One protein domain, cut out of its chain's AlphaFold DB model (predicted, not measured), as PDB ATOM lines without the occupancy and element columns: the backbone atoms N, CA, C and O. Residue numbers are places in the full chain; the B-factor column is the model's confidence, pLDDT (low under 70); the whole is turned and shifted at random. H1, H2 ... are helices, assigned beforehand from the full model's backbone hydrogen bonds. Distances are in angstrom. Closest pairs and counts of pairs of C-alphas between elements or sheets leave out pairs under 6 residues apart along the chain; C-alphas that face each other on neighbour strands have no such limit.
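This is residues 28 to 130 of the 134 residues of an uncharacterized protein of Muricauda sp. TMED12 (UniProt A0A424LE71). Two long helices, H2 and H3, make a V-shaped helical hairpin, with H1 on one side of the V and H4 on its other side. H5 packs on H4, away from H1 and H2. The printed part has 103 residues with five named helices, H1 to H5 in chain order, and no named strand; its class is all helix, with mostly crossed packing. It is compact, with a radius of gyration of the C-alphas of 13.6 A, and spans 34 by 32 by 20 A.

H2, residues 48 to 68, is 30.3 A long and begins at C-alpha 48, (-19.186, -17.612, -60.485). H3, residues 70 to 90, is 30.8 A long. H1, residues 28 to 40, spans 18.2 A from C-alpha 28 at (-0.288, 2.601, -69.769). H4, residues 99 to 110, spans 16.9 A. H5, residues 119 to 129, spans 15.0 A and ends at C-alpha 129, (-18.065, -12.264, -80.303).

H2 and H3 form a hairpin across a tight link, opposite ways at a steep tilt of 42 degrees. They touch through residues 62 to 66 and 72 to 74 alone, the closest C-alphas being those of Lys 66 and Tyr 73, 5.0 A apart. H1 touches H3 at a steep tilt of 40 degrees, the same way, closest at the C-alphas of Tyr 29 and Tyr 76, 5.2 A. H1 and H2 are near each other, with 5 pairs of C-alphas within 10 A. H4 touches H3 at a steep tilt of 66 degrees, closest at the C-alphas of Lys 81 and Tyr 108, 4.9 A. H2 and H4 only just touch, with 3 pairs of C-alphas within 8 A, the closest those of Trp 55 and Asp 100, 7.3 A. H5 touches H4, closest at the C-alphas of Ala 105 and Ala 129, 5.4 A, and is apart from H1 and H2. Every O i to N i+4 pair is within hydrogen-bond range in H1, H2, H4 and H5, and 15 of 17 are in H3.

The C-alphas farthest apart, those of His 68 and Glu 93, are 39.0 A apart. The printed part has no cut and no long link. Its mean pLDDT is 88.0; residues 113 to 117 and residue 130 are under 70.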
ATOM      1  N   PHE A  28       0.151   3.347 -70.947       95.25
ATOM      2  CA  PHE A  28      -0.288   2.601 -69.769       95.25
ATOM      3  C   PHE A  28      -1.676   1.982 -69.976       95.25
ATOM      4  O   PHE A  28      -1.876   0.817 -69.632       95.25
ATOM      5  N   TYR A  29      -2.621   2.718 -70.565       97.00
ATOM      6  CA  TYR A  29      -3.983   2.226 -70.779       97.00
ATOM      7  C   TYR A  29      -4.062   1.150 -71.867       97.00
ATOM      8  O   TYR A  29      -4.844   0.212 -71.725       97.00
ATOM      9  N   GLU A  30      -3.209   1.214 -72.892       96.12
ATOM     10  CA  GLU A  30      -3.053   0.112 -73.853       96.12
ATOM     11  C   GLU A  30      -2.549  -1.160 -73.152       96.12
ATOM     12  O   GLU A  30      -3.123  -2.243 -73.287       96.12
ATOM     13  N   ALA A  31      -1.496  -1.033 -72.341       97.25
ATOM     14  CA  ALA A  31      -0.941  -2.159 -71.594       97.25
ATOM     15  C   ALA A  31      -1.957  -2.749 -70.601       97.25
ATOM     16  O   ALA A  31      -2.060  -3.972 -70.470       97.25
ATOM     17  N   GLN A  32      -2.730  -1.891 -69.933       97.94
ATOM     18  CA  GLN A  32      -3.786  -2.295 -69.012       97.94
ATOM     19  C   GLN A  32      -4.906  -3.052 -69.745       97.94
ATOM     20  O   GLN A  32      -5.272  -4.140 -69.309       97.94
ATOM     21  N   ALA A  33      -5.361  -2.574 -70.909       98.00
ATOM     22  CA  ALA A  33      -6.361  -3.267 -71.728       98.00
ATOM     23  C   ALA A  33      -5.919  -4.684 -72.133       98.00
ATOM     24  O   ALA A  33      -6.699  -5.636 -72.012       98.00
ATOM     25  N   ARG A  34      -4.657  -4.844 -72.560       98.00
ATOM     26  CA  ARG A  34      -4.066  -6.153 -72.897       98.00
ATOM     27  C   ARG A  34      -3.982  -7.068 -71.677       98.00
ATOM     28  O   ARG A  34      -4.307  -8.251 -71.766       98.00
ATOM     29  N   LYS A  35      -3.561  -6.528 -70.530       98.00
ATOM     30  CA  LYS A  35      -3.482  -7.275 -69.268       98.00
ATOM     31  C   LYS A  35      -4.856  -7.792 -68.841       98.00
ATOM     32  O   LYS A  35      -4.974  -8.978 -68.536       98.00
ATOM     33  N   ASP A  36      -5.872  -6.935 -68.868       98.12
ATOM     34  CA  ASP A  36      -7.237  -7.307 -68.494       98.12
ATOM     35  C   ASP A  36      -7.794  -8.350 -69.463       98.12
ATOM     36  O   ASP A  36      -8.335  -9.360 -69.028       98.12
ATOM     37  N   PHE A  37      -7.552  -8.191 -70.770       96.25
ATOM     38  CA  PHE A  37      -7.894  -9.215 -71.762       96.25
ATOM     39  C   PHE A  37      -7.289 -10.584 -71.428       96.25
ATOM     40  O   PHE A  37      -7.989 -11.593 -71.487       96.25
ATOM     41  N   HIS A  38      -6.007 -10.651 -71.058       95.06
ATOM     42  CA  HIS A  38      -5.373 -11.923 -70.704       95.06
ATOM     43  C   HIS A  38      -5.974 -12.549 -69.443       95.06
ATOM     44  O   HIS A  38      -6.154 -13.767 -69.396       95.06
ATOM     45  N   TYR A  39      -6.298 -11.734 -68.440       95.56
ATOM     46  CA  TYR A  39      -6.957 -12.210 -67.229       95.56
ATOM     47  C   TYR A  39      -8.374 -12.726 -67.519       95.56
ATOM     48  O   TYR A  39      -8.743 -13.804 -67.050       95.56
ATOM     49  N   GLU A  40      -9.128 -12.032 -68.369       95.31
ATOM     50  CA  GLU A  40     -10.492 -12.396 -68.773       95.31
ATOM     51  C   GLU A  40     -10.575 -13.787 -69.406       95.31
ATOM     52  O   GLU A  40     -11.527 -14.520 -69.137       95.31
ATOM     53  N   GLN A  41      -9.550 -14.205 -70.159       91.12
ATOM     54  CA  GLN A  41      -9.477 -15.567 -70.710       91.12
ATOM     55  C   GLN A  41      -9.390 -16.654 -69.627       91.12
ATOM     56  O   GLN A  41      -9.727 -17.811 -69.874       91.12
ATOM     57  N   SER A  42      -8.917 -16.305 -68.428       91.19
ATOM     58  CA  SER A  42      -8.735 -17.238 -67.311       91.19
ATOM     59  C   SER A  42      -9.929 -17.302 -66.353       91.19
ATOM     60  O   SER A  42      -9.975 -18.194 -65.507       91.19
ATOM     61  N   LEU A  43     -10.931 -16.428 -66.515       91.31
ATOM     62  CA  LEU A  43     -12.102 -16.353 -65.627       91.31
ATOM     63  C   LEU A  43     -12.949 -17.631 -65.607       91.31
ATOM     64  O   LEU A  43     -13.670 -17.883 -64.650       91.31
ATOM     65  N   VAL A  44     -12.831 -18.487 -66.623       85.31
ATOM     66  CA  VAL A  44     -13.476 -19.812 -66.637       85.31
ATOM     67  C   VAL A  44     -12.976 -20.742 -65.514       85.31
ATOM     68  O   VAL A  44     -13.594 -21.770 -65.248       85.31
ATOM     69  N   LEU A  45     -11.854 -20.407 -64.868       85.38
ATOM     70  CA  LEU A  45     -11.218 -21.206 -63.818       85.38
ATOM     71  C   LEU A  45     -11.612 -20.787 -62.392       85.38
ATOM     72  O   LEU A  45     -11.230 -21.483 -61.450       85.38
ATOM     73  N   VAL A  46     -12.329 -19.673 -62.217       89.56
ATOM     74  CA  VAL A  46     -12.701 -19.138 -60.893       89.56
ATOM     75  C   VAL A  46     -14.190 -19.335 -60.595       89.56
ATOM     76  O   VAL A  46     -14.939 -19.856 -61.423       89.56
ATOM     77  N   SER A  47     -14.623 -18.996 -59.376       91.06
ATOM     78  CA  SER A  47     -16.021 -19.172 -58.976       91.06
ATOM     79  C   SER A  47     -16.939 -18.176 -59.692       91.06
ATOM     80  O   SER A  47     -16.513 -17.092 -60.079       91.06
ATOM     81  N   ASN A  48     -18.222 -18.515 -59.844       90.88
ATOM     82  CA  ASN A  48     -19.186 -17.612 -60.485       90.88
ATOM     83  C   ASN A  48     -19.315 -16.262 -59.755       90.88
ATOM     84  O   ASN A  48     -19.546 -15.253 -60.410       90.88
ATOM     85  N   GLU A  49     -19.168 -16.249 -58.426       93.56
ATOM     86  CA  GLU A  49     -19.190 -15.023 -57.616       93.56
ATOM     87  C   GLU A  49     -17.992 -14.126 -57.960       93.56
ATOM     88  O   GLU A  49     -18.176 -12.948 -58.254       93.56
ATOM     89  N   ASP A  50     -16.791 -14.709 -58.065       93.69
ATOM     90  CA  ASP A  50     -15.583 -13.976 -58.465       93.69
ATOM     91  C   ASP A  50     -15.684 -13.437 -59.901       93.69
ATOM     92  O   ASP A  50     -15.219 -12.334 -60.190       93.69
ATOM     93  N   VAL A  51     -16.295 -14.204 -60.817       94.25
ATOM     94  CA  VAL A  51     -16.545 -13.750 -62.194       94.25
ATOM     95  C   VAL A  51     -17.491 -12.551 -62.198       94.25
ATOM     96  O   VAL A  51     -17.214 -11.557 -62.868       94.25
ATOM     97  N   GLU A  52     -18.600 -12.625 -61.460       93.94
ATOM     98  CA  GLU A  52     -19.582 -11.541 -61.390       93.94
ATOM     99  C   GLU A  52     -18.963 -10.261 -60.815       93.94
ATOM    100  O   GLU A  52     -19.153  -9.172 -61.365       93.94
ATOM    101  N   ASP A  53     -18.194 -10.387 -59.736       96.31
ATOM    102  CA  ASP A  53     -17.537  -9.250 -59.102       96.31
ATOM    103  C   ASP A  53     -16.447  -8.648 -59.988       96.31
ATOM    104  O   ASP A  53     -16.397  -7.424 -60.134       96.31
ATOM    105  N   TYR A  54     -15.670  -9.477 -60.695       96.88
ATOM    106  CA  TYR A  54     -14.725  -8.983 -61.693       96.88
ATOM    107  C   TYR A  54     -15.412  -8.107 -62.745       96.88
ATOM    108  O   TYR A  54     -14.972  -6.986 -62.999       96.88
ATOM    109  N   TRP A  55     -16.509  -8.574 -63.351       96.75
ATOM    110  CA  TRP A  55     -17.173  -7.811 -64.412       96.75
ATOM    111  C   TRP A  55     -17.836  -6.528 -63.897       96.75
ATOM    112  O   TRP A  55     -17.851  -5.513 -64.603       96.75
ATOM    113  N   LYS A  56     -18.325  -6.518 -62.649       96.81
ATOM    114  CA  LYS A  56     -18.794  -5.285 -61.991       96.81
ATOM    115  C   LYS A  56     -17.665  -4.276 -61.815       96.81
ATOM    116  O   LYS A  56     -17.877  -3.082 -62.059       96.81
ATOM    117  N   ASP A  57     -16.494  -4.735 -61.394       97.81
ATOM    118  CA  ASP A  57     -15.321  -3.886 -61.204       97.81
ATOM    119  C   ASP A  57     -14.770  -3.386 -62.540       97.81
ATOM    120  O   ASP A  57     -14.491  -2.194 -62.676       97.81
ATOM    121  N   GLN A  58     -14.751  -4.242 -63.559       98.12
ATOM    122  CA  GLN A  58     -14.370  -3.894 -64.924       98.12
ATOM    123  C   GLN A  58     -15.268  -2.784 -65.493       98.12
ATOM    124  O   GLN A  58     -14.789  -1.740 -65.941       98.12
ATOM    125  N   ALA A  59     -16.590  -2.946 -65.389       96.88
ATOM    126  CA  ALA A  59     -17.551  -1.940 -65.841       96.88
ATOM    127  C   ALA A  59     -17.458  -0.630 -65.034       96.88
ATOM    128  O   ALA A  59     -17.695   0.463 -65.561       96.88
ATOM    129  N   ARG A  60     -17.130  -0.716 -63.738       98.25
ATOM    130  CA  ARG A  60     -16.890   0.454 -62.883       98.25
ATOM    131  C   ARG A  60     -15.646   1.210 -63.334       98.25
ATOM    132  O   ARG A  60     -15.750   2.418 -63.538       98.25
ATOM    133  N   PHE A  61     -14.532   0.508 -63.521       97.88
ATOM    134  CA  PHE A  61     -13.280   1.074 -64.007       97.88
ATOM    135  C   PHE A  61     -13.484   1.805 -65.335       97.88
ATOM    136  O   PHE A  61     -13.178   2.988 -65.426       97.88
ATOM    137  N   GLU A  62     -14.089   1.155 -66.331       97.50
ATOM    138  CA  GLU A  62     -14.297   1.739 -67.663       97.50
ATOM    139  C   GLU A  62     -15.165   3.000 -67.629       97.50
ATOM    140  O   GLU A  62     -14.861   4.006 -68.273       97.50
ATOM    141  N   ARG A  63     -16.248   2.972 -66.847       97.12
ATOM    142  CA  ARG A  63     -17.125   4.133 -66.677       97.12
ATOM    143  C   ARG A  63     -16.396   5.288 -65.998       97.12
ATOM    144  O   ARG A  63     -16.610   6.440 -66.374       97.12
ATOM    145  N   ASP A  64     -15.611   5.002 -64.968       98.06
ATOM    146  CA  ASP A  64     -14.927   6.038 -64.202       98.06
ATOM    147  C   ASP A  64     -13.729   6.592 -64.997       98.06
ATOM    148  O   ASP A  64     -13.532   7.807 -65.012       98.06
ATOM    149  N   LEU A  65     -13.044   5.753 -65.785       96.62
ATOM    150  CA  LEU A  65     -12.048   6.174 -66.770       96.62
ATOM    151  C   LEU A  65     -12.663   7.128 -67.797       96.62
ATOM    152  O   LEU A  65     -12.173   8.238 -67.955       96.62
ATOM    153  N   LYS A  66     -13.804   6.768 -68.401       95.75
ATOM    154  CA  LYS A  66     -14.521   7.635 -69.356       95.75
ATOM    155  C   LYS A  66     -14.872   9.008 -68.783       95.75
ATOM    156  O   LYS A  66     -14.871   9.997 -69.510       95.75
ATOM    157  N   LYS A  67     -15.227   9.071 -67.495       96.56
ATOM    158  CA  LYS A  67     -15.574  10.328 -66.817       96.56
ATOM    159  C   LYS A  67     -14.353  11.201 -66.541       96.56
ATOM    160  O   LYS A  67     -14.486  12.420 -66.576       96.56
ATOM    161  N   HIS A  68     -13.220  10.593 -66.197       95.56
ATOM    162  CA  HIS A  68     -12.015  11.320 -65.800       95.56
ATOM    163  C   HIS A  68     -11.139  11.701 -66.995       95.56
ATOM    164  O   HIS A  68     -10.664  12.831 -67.050       95.56
ATOM    165  N   ASP A  69     -10.963  10.791 -67.952       95.00
ATOM    166  CA  ASP A  69     -10.177  11.003 -69.165       95.00
ATOM    167  C   ASP A  69     -10.785  10.219 -70.343       95.00
ATOM    168  O   ASP A  69     -10.627   9.003 -70.485       95.00
ATOM    169  N   GLY A  70     -11.487  10.944 -71.216       94.19
ATOM    170  CA  GLY A  70     -12.110  10.375 -72.410       94.19
ATOM    171  C   GLY A  70     -11.104   9.840 -73.433       94.19
ATOM    172  O   GLY A  70     -11.393   8.843 -74.089       94.19
ATOM    173  N   ASN A  71      -9.912  10.433 -73.538       94.00
ATOM    174  CA  ASN A  71      -8.887   9.958 -74.467       94.00
ATOM    175  C   ASN A  71      -8.287   8.643 -73.968       94.00
ATOM    176  O   ASN A  71      -8.170   7.695 -74.740       94.00
ATOM    177  N   ALA A  72      -7.974   8.559 -72.673       95.75
ATOM    178  CA  ALA A  72      -7.513   7.321 -72.055       95.75
ATOM    179  C   ALA A  72      -8.550   6.197 -72.189       95.75
ATOM    180  O   ALA A  72      -8.201   5.065 -72.526       95.75
ATOM    181  N   TYR A  73      -9.834   6.515 -71.991       96.06
ATOM    182  CA  TYR A  73     -10.929   5.581 -72.247       96.06
ATOM    183  C   TYR A  73     -10.956   5.115 -73.705       96.06
ATOM    184  O   TYR A  73     -11.039   3.915 -73.955       96.06
ATOM    185  N   ASN A  74     -10.835   6.028 -74.669       94.56
ATOM    186  CA  ASN A  74     -10.835   5.674 -76.086       94.56
ATOM    187  C   ASN A  74      -9.644   4.778 -76.454       94.56
ATOM    188  O   ASN A  74      -9.819   3.788 -77.163       94.56
ATOM    189  N   VAL A  75      -8.449   5.078 -75.939       95.50
ATOM    190  CA  VAL A  75      -7.250   4.241 -76.099       95.50
ATOM    191  C   VAL A  75      -7.491   2.841 -75.526       95.50
ATOM    192  O   VAL A  75      -7.342   1.848 -76.237       95.50
ATOM    193  N   TYR A  76      -7.965   2.759 -74.280       97.19
ATOM    194  CA  TYR A  76      -8.275   1.498 -73.605       97.19
ATOM    195  C   TYR A  76      -9.294   0.649 -74.385       97.19
ATOM    196  O   TYR A  76      -9.076  -0.538 -74.630       97.19
ATOM    197  N   MET A  77     -10.403   1.255 -74.814       96.31
ATOM    198  CA  MET A  77     -11.487   0.563 -75.512       96.31
ATOM    199  C   MET A  77     -11.096   0.122 -76.928       96.31
ATOM    200  O   MET A  77     -11.483  -0.965 -77.361       96.31
ATOM    201  N   ASN A  78     -10.306   0.926 -77.645       94.44
ATOM    202  CA  ASN A  78      -9.769   0.546 -78.954       94.44
ATOM    203  C   ASN A  78      -8.774  -0.614 -78.843       94.44
ATOM    204  O   ASN A  78      -8.786  -1.521 -79.682       94.44
ATOM    205  N   GLU A  79      -7.952  -0.629 -77.795       95.62
ATOM    206  CA  GLU A  79      -7.039  -1.737 -77.538       95.62
ATOM    207  C   GLU A  79      -7.814  -3.006 -77.140       95.62
ATOM    208  O   GLU A  79      -7.588  -4.055 -77.740       95.62
ATOM    209  N   LYS A  80      -8.829  -2.911 -76.261       97.19
ATOM    210  CA  LYS A  80      -9.766  -4.016 -75.964       97.19
ATOM    211  C   LYS A  80     -10.392  -4.589 -77.233       97.19
ATOM    212  O   LYS A  80     -10.353  -5.797 -77.452       97.19
ATOM    213  N   LYS A  81     -10.930  -3.731 -78.102       93.75
ATOM    214  CA  LYS A  81     -11.493  -4.143 -79.394       93.75
ATOM    215  C   LYS A  81     -10.467  -4.891 -80.245       93.75
ATOM    216  O   LYS A  81     -10.805  -5.917 -80.832       93.75
ATOM    217  N   THR A  82      -9.230  -4.396 -80.297       92.75
ATOM    218  CA  THR A  82      -8.134  -5.004 -81.064       92.75
ATOM    219  C   THR A  82      -7.809  -6.405 -80.558       92.75
ATOM    220  O   THR A  82      -7.904  -7.356 -81.334       92.75
ATOM    221  N   VAL A  83      -7.517  -6.578 -79.264       94.25
ATOM    222  CA  VAL A  83      -7.151  -7.898 -78.716       94.25
ATOM    223  C   VAL A  83      -8.299  -8.904 -78.753       94.25
ATOM    224  O   VAL A  83      -8.075 -10.074 -79.059       94.25
ATOM    225  N   TYR A  84      -9.545  -8.466 -78.543       92.75
ATOM    226  CA  TYR A  84     -10.716  -9.331 -78.709       92.75
ATOM    227  C   TYR A  84     -10.903  -9.765 -80.172       92.75
ATOM    228  O   TYR A  84     -11.231 -10.925 -80.430       92.75
ATOM    229  N   ALA A  85     -10.656  -8.869 -81.134       88.06
ATOM    230  CA  ALA A  85     -10.706  -9.182 -82.563       88.06
ATOM    231  C   ALA A  85      -9.568 -10.088 -83.031       88.06
ATOM    232  O   ALA A  85      -9.743 -10.874 -83.959       88.06
ATOM    233  N   GLU A  86      -8.388  -9.977 -82.433       88.88
ATOM    234  CA  GLU A  86      -7.286 -10.900 -82.691       88.88
ATOM    235  C   GLU A  86      -7.590 -12.284 -82.123       88.88
ATOM    236  O   GLU A  86      -7.438 -13.286 -82.827       88.88
ATOM    237  N   HIS A  87      -8.103 -12.338 -80.894       89.62
ATOM    238  CA  HIS A  87      -8.516 -13.581 -80.259       89.62
ATOM    239  C   HIS A  87      -9.567 -14.314 -81.079       89.62
ATOM    240  O   HIS A  87      -9.373 -15.487 -81.385       89.62
ATOM    241  N   SER A  88     -10.626 -13.632 -81.524       86.06
ATOM    242  CA  SER A  88     -11.723 -14.266 -82.269       86.06
ATOM    243  C   SER A  88     -11.287 -14.937 -83.577       86.06
ATOM    244  O   SER A  88     -11.932 -15.885 -84.014       86.06
ATOM    245  N   LYS A  89     -10.162 -14.524 -84.179       85.31
ATOM    246  CA  LYS A  89      -9.589 -15.181 -85.372       85.31
ATOM    247  C   LYS A  89      -8.993 -16.559 -85.078       85.31
ATOM    248  O   LYS A  89      -8.903 -17.382 -85.984       85.31
ATOM    249  N   SER A  90      -8.536 -16.790 -83.848       83.44
ATOM    250  CA  SER A  90      -7.867 -18.033 -83.420       83.44
ATOM    251  C   SER A  90      -8.682 -18.848 -82.410       83.44
ATOM    252  O   SER A  90      -8.408 -20.028 -82.176       83.44
ATOM    253  N   CYS A  91      -9.705 -18.226 -81.834       81.94
ATOM    254  CA  CYS A  91     -10.583 -18.792 -80.834       81.94
ATOM    255  C   CYS A  91     -11.660 -19.653 -81.510       81.94
ATOM    256  O   CYS A  91     -12.701 -19.161 -81.933       81.94
ATOM    257  N   GLY A  92     -11.349 -20.942 -81.671       72.56
ATOM    258  CA  GLY A  92     -12.251 -21.962 -82.219       72.56
ATOM    259  C   GLY A  92     -13.069 -22.681 -81.141       72.56
ATOM    260  O   GLY A  92     -13.235 -22.181 -80.033       72.56
ATOM    261  N   GLU A  93     -13.533 -23.896 -81.441       71.19
ATOM    262  CA  GLU A  93     -14.382 -24.717 -80.552       71.19
ATOM    263  C   GLU A  93     -13.752 -25.012 -79.178       71.19
ATOM    264  O   GLU A  93     -14.452 -25.216 -78.190       71.19
ATOM    265  N   GLN A  94     -12.420 -25.008 -79.097       77.38
ATOM    266  CA  GLN A  94     -11.671 -25.219 -77.857       77.38
ATOM    267  C   GLN A  94     -11.741 -24.040 -76.872       77.38
ATOM    268  O   GLN A  94     -11.394 -24.203 -75.701       77.38
ATOM    269  N   CYS A  95     -12.158 -22.856 -77.323       84.12
ATOM    270  CA  CYS A  95     -12.338 -21.714 -76.441       84.12
ATOM    271  C   CYS A  95     -13.563 -21.898 -75.553       84.12
ATOM    272  O   CYS A  95     -14.685 -22.049 -76.032       84.12
ATOM    273  N   ARG A  96     -13.358 -21.810 -74.241       84.38
ATOM    274  CA  ARG A  96     -14.441 -21.886 -73.262       84.38
ATOM    275  C   ARG A  96     -14.499 -20.593 -72.474       84.38
ATOM    276  O   ARG A  96     -13.665 -20.373 -71.605       84.38
ATOM    277  N   HIS A  97     -15.524 -19.799 -72.759       87.88
ATOM    278  CA  HIS A  97     -15.791 -18.536 -72.079       87.88
ATOM    279  C   HIS A  97     -17.149 -18.556 -71.390       87.88
ATOM    280  O   HIS A  97     -18.084 -19.222 -71.844       87.88
ATOM    281  N   GLY A  98     -17.247 -17.820 -70.287       86.62
ATOM    282  CA  GLY A  98     -18.507 -17.597 -69.586       86.62
ATOM    283  C   GLY A  98     -19.452 -16.681 -70.368       86.62
ATOM    284  O   GLY A  98     -19.058 -15.991 -71.308       86.62
ATOM    285  N   LYS A  99     -20.717 -16.640 -69.945       87.56
ATOM    286  CA  LYS A  99     -21.727 -15.747 -70.531       87.56
ATOM    287  C   LYS A  99     -21.298 -14.278 -70.459       87.56
ATOM    288  O   LYS A  99     -21.455 -13.561 -71.444       87.56
ATOM    289  N   ASP A 100     -20.751 -13.851 -69.325       90.44
ATOM    290  CA  ASP A 100     -20.372 -12.455 -69.098       90.44
ATOM    291  C   ASP A 100     -19.232 -12.023 -70.029       90.44
ATOM    292  O   ASP A 100     -19.303 -10.960 -70.640       90.44
ATOM    293  N   TYR A 101     -18.260 -12.908 -70.282       92.56
ATOM    294  CA  TYR A 101     -17.223 -12.667 -71.290       92.56
ATOM    295  C   TYR A 101     -17.828 -12.344 -72.658       92.56
ATOM    296  O   TYR A 101     -17.421 -11.382 -73.303       92.56
ATOM    297  N   TYR A 102     -18.826 -13.115 -73.103       88.81
ATOM    298  CA  TYR A 102     -19.475 -12.878 -74.393       88.81
ATOM    299  C   TYR A 102     -20.263 -11.566 -74.429       88.81
ATOM    300  O   TYR A 102     -20.271 -10.884 -75.454       88.81
ATOM    301  N   GLN A 103     -20.892 -11.179 -73.319       89.19
ATOM    302  CA  GLN A 103     -21.578  -9.890 -73.216       89.19
ATOM    303  C   GLN A 103     -20.593  -8.721 -73.348       89.19
ATOM    304  O   GLN A 103     -20.847  -7.790 -74.115       89.19
ATOM    305  N   HIS A 104     -19.450  -8.802 -72.669       92.81
ATOM    306  CA  HIS A 104     -18.395  -7.794 -72.760       92.81
ATOM    307  C   HIS A 104     -17.690  -7.799 -74.122       92.81
ATOM    308  O   HIS A 104     -17.441  -6.736 -74.683       92.81
ATOM    309  N   ALA A 105     -17.468  -8.969 -74.730       91.12
ATOM    310  CA  ALA A 105     -16.925  -9.079 -76.081       91.12
ATOM    311  C   ALA A 105     -17.777  -8.298 -77.091       91.12
ATOM    312  O   ALA A 105     -17.245  -7.501 -77.863       91.12
ATOM    313  N   ILE A 106     -19.105  -8.474 -77.059       88.44
ATOM    314  CA  ILE A 106     -20.033  -7.718 -77.916       88.44
ATOM    315  C   ILE A 106     -19.871  -6.214 -77.676       88.44
ATOM    316  O   ILE A 106     -19.787  -5.449 -78.638       88.44
ATOM    317  N   LEU A 107     -19.785  -5.781 -76.415       90.50
ATOM    318  CA  LEU A 107     -19.574  -4.375 -76.071       90.50
ATOM    319  C   LEU A 107     -18.273  -3.823 -76.678       90.50
ATOM    320  O   LEU A 107     -18.301  -2.770 -77.310       90.50
ATOM    321  N   TYR A 108     -17.153  -4.542 -76.576       92.88
ATOM    322  CA  TYR A 108     -15.874  -4.093 -77.140       92.88
ATOM    323  C   TYR A 108     -15.863  -4.100 -78.671       92.88
ATOM    324  O   TYR A 108     -15.358  -3.168 -79.295       92.88
ATOM    325  N   PHE A 109     -16.460  -5.103 -79.313       86.81
ATOM    326  CA  PHE A 109     -16.540  -5.141 -80.774       86.81
ATOM    327  C   PHE A 109     -17.418  -4.033 -81.350       86.81
ATOM    328  O   PHE A 109     -17.092  -3.460 -82.395       86.81
ATOM    329  N   THR A 110     -18.527  -3.742 -80.670       84.75
ATOM    330  CA  THR A 110     -19.461  -2.683 -81.066       84.75
ATOM    331  C   THR A 110     -18.983  -1.290 -80.684       84.75
ATOM    332  O   THR A 110     -19.582  -0.307 -81.114       84.75
ATOM    333  N   TYR A 111     -17.892  -1.184 -79.924       86.56
ATOM    334  CA  TYR A 111     -17.314   0.099 -79.589       86.56
ATOM    335  C   TYR A 111     -16.853   0.824 -80.861       86.56
ATOM    336  O   TYR A 111     -16.006   0.355 -81.635       86.56
ATOM    337  N   THR A 112     -17.460   1.981 -81.081       77.75
ATOM    338  CA  THR A 112     -17.121   2.945 -82.121       77.75
ATOM    339  C   THR A 112     -17.014   4.295 -81.443       77.75
ATOM    340  O   THR A 112     -17.953   4.685 -80.749       77.75
ATOM    341  N   ASP A 113     -15.913   5.001 -81.670       65.94
ATOM    342  CA  ASP A 113     -15.708   6.333 -81.094       65.94
ATOM    343  C   ASP A 113     -16.810   7.317 -81.545       65.94
ATOM    344  O   ASP A 113     -17.213   8.173 -80.770       65.94
ATOM    345  N   ASP A 114     -17.381   7.145 -82.755       53.91
ATOM    346  CA  ASP A 114     -18.417   8.069 -83.259       53.91
ATOM    347  C   ASP A 114     -19.272   7.565 -84.456       53.91
ATOM    348  O   ASP A 114     -19.701   8.349 -85.301       53.91
ATOM    349  N   GLN A 115     -19.526   6.253 -84.611       52.09
ATOM    350  CA  GLN A 115     -20.264   5.744 -85.788       52.09
ATOM    351  C   GLN A 115     -21.402   4.779 -85.456       52.09
ATOM    352  O   GLN A 115     -21.220   3.741 -84.832       52.09
ATOM    353  N   PHE A 116     -22.595   5.093 -85.964       55.38
ATOM    354  CA  PHE A 116     -23.752   4.209 -85.890       55.38
ATOM    355  C   PHE A 116     -23.460   2.904 -86.648       55.38
ATOM    356  O   PHE A 116     -23.299   2.910 -87.870       55.38
ATOM    357  N   LEU A 117     -23.388   1.779 -85.934       64.00
ATOM    358  CA  LEU A 117     -23.234   0.468 -86.561       64.00
ATOM    359  C   LEU A 117     -24.540   0.056 -87.240       64.00
ATOM    360  O   LEU A 117     -25.624   0.154 -86.661       64.00
ATOM    361  N   SER A 118     -24.439  -0.440 -88.472       70.94
ATOM    362  CA  SER A 118     -25.592  -1.026 -89.153       70.94
ATOM    363  C   SER A 118     -26.052  -2.301 -88.431       70.94
ATOM    364  O   SER A 118     -25.258  -2.984 -87.779       70.94
ATOM    365  N   LYS A 119     -27.333  -2.658 -88.577       70.75
ATOM    366  CA  LYS A 119     -27.890  -3.889 -87.991       70.75
ATOM    367  C   LYS A 119     -27.150  -5.148 -88.468       70.75
ATOM    368  O   LYS A 119     -26.892  -6.038 -87.668       70.75
ATOM    369  N   GLU A 120     -26.769  -5.194 -89.741       74.00
ATOM    370  CA  GLU A 120     -26.012  -6.305 -90.333       74.00
ATOM    371  C   GLU A 120     -24.602  -6.413 -89.728       74.00
ATOM    372  O   GLU A 120     -24.145  -7.500 -89.371       74.00
ATOM    373  N   THR A 121     -23.939  -5.273 -89.508       72.81
ATOM    374  CA  THR A 121     -22.645  -5.224 -88.812       72.81
ATOM    375  C   THR A 121     -22.771  -5.704 -87.369       72.81
ATOM    376  O   THR A 121     -21.907  -6.434 -86.892       72.81
ATOM    377  N   LEU A 122     -23.854  -5.338 -86.679       72.44
ATOM    378  CA  LEU A 122     -24.114  -5.782 -85.312       72.44
ATOM    379  C   LEU A 122     -24.338  -7.300 -85.234       72.44
ATOM    380  O   LEU A 122     -23.780  -7.949 -84.355       72.44
ATOM    381  N   GLU A 123     -25.112  -7.876 -86.156       73.50
ATOM    382  CA  GLU A 123     -25.339  -9.328 -86.223       73.50
ATOM    383  C   GLU A 123     -24.034 -10.094 -86.483       73.50
ATOM    384  O   GLU A 123     -23.748 -11.077 -85.794       73.50
ATOM    385  N   SER A 124     -23.199  -9.597 -87.401       75.19
ATOM    386  CA  SER A 124     -21.863 -10.149 -87.652       75.19
ATOM    387  C   SER A 124     -20.964 -10.062 -86.413       75.19
ATOM    388  O   SER A 124     -20.331 -11.047 -86.039       75.19
ATOM    389  N   VAL A 125     -20.961  -8.917 -85.724       75.50
ATOM    390  CA  VAL A 125     -20.216  -8.725 -84.474       75.50
ATOM    391  C   VAL A 125     -20.671  -9.704 -83.397       75.50
ATOM    392  O   VAL A 125     -19.827 -10.328 -82.764       75.50
ATOM    393  N   VAL A 126     -21.978  -9.887 -83.200       71.12
ATOM    394  CA  VAL A 126     -22.506 -10.843 -82.214       71.12
ATOM    395  C   VAL A 126     -22.056 -12.267 -82.538       71.12
ATOM    396  O   VAL A 126     -21.675 -13.000 -81.629       71.12
ATOM    397  N   GLN A 127     -22.040 -12.649 -83.817       73.12
ATOM    398  CA  GLN A 127     -21.579 -13.968 -84.249       73.12
ATOM    399  C   GLN A 127     -20.070 -14.174 -84.032       73.12
ATOM    400  O   GLN A 127     -19.658 -15.267 -83.654       73.12
ATOM    401  N   ILE A 128     -19.251 -13.141 -84.250       73.56
ATOM    402  CA  ILE A 128     -17.798 -13.178 -84.007       73.56
ATOM    403  C   ILE A 128     -17.500 -13.199 -82.505       73.56
ATOM    404  O   ILE A 128     -16.616 -13.922 -82.051       73.56
ATOM    405  N   ALA A 129     -18.235 -12.395 -81.738       70.19
ATOM    406  CA  ALA A 129     -18.065 -12.264 -80.303       70.19
ATOM    407  C   ALA A 129     -18.479 -13.529 -79.570       70.19
ATOM    408  O   ALA A 129     -17.795 -13.934 -78.641       70.19
ATOM    409  N   SER A 130     -19.581 -14.143 -79.995       68.19
ATOM    410  CA  SER A 130     -20.158 -15.340 -79.401       68.19
ATOM    411  C   SER A 130     -20.461 -16.353 -80.506       68.19
ATOM    412  O   SER A 130     -21.604 -16.442 -80.974       68.19
TER     413      SER A 130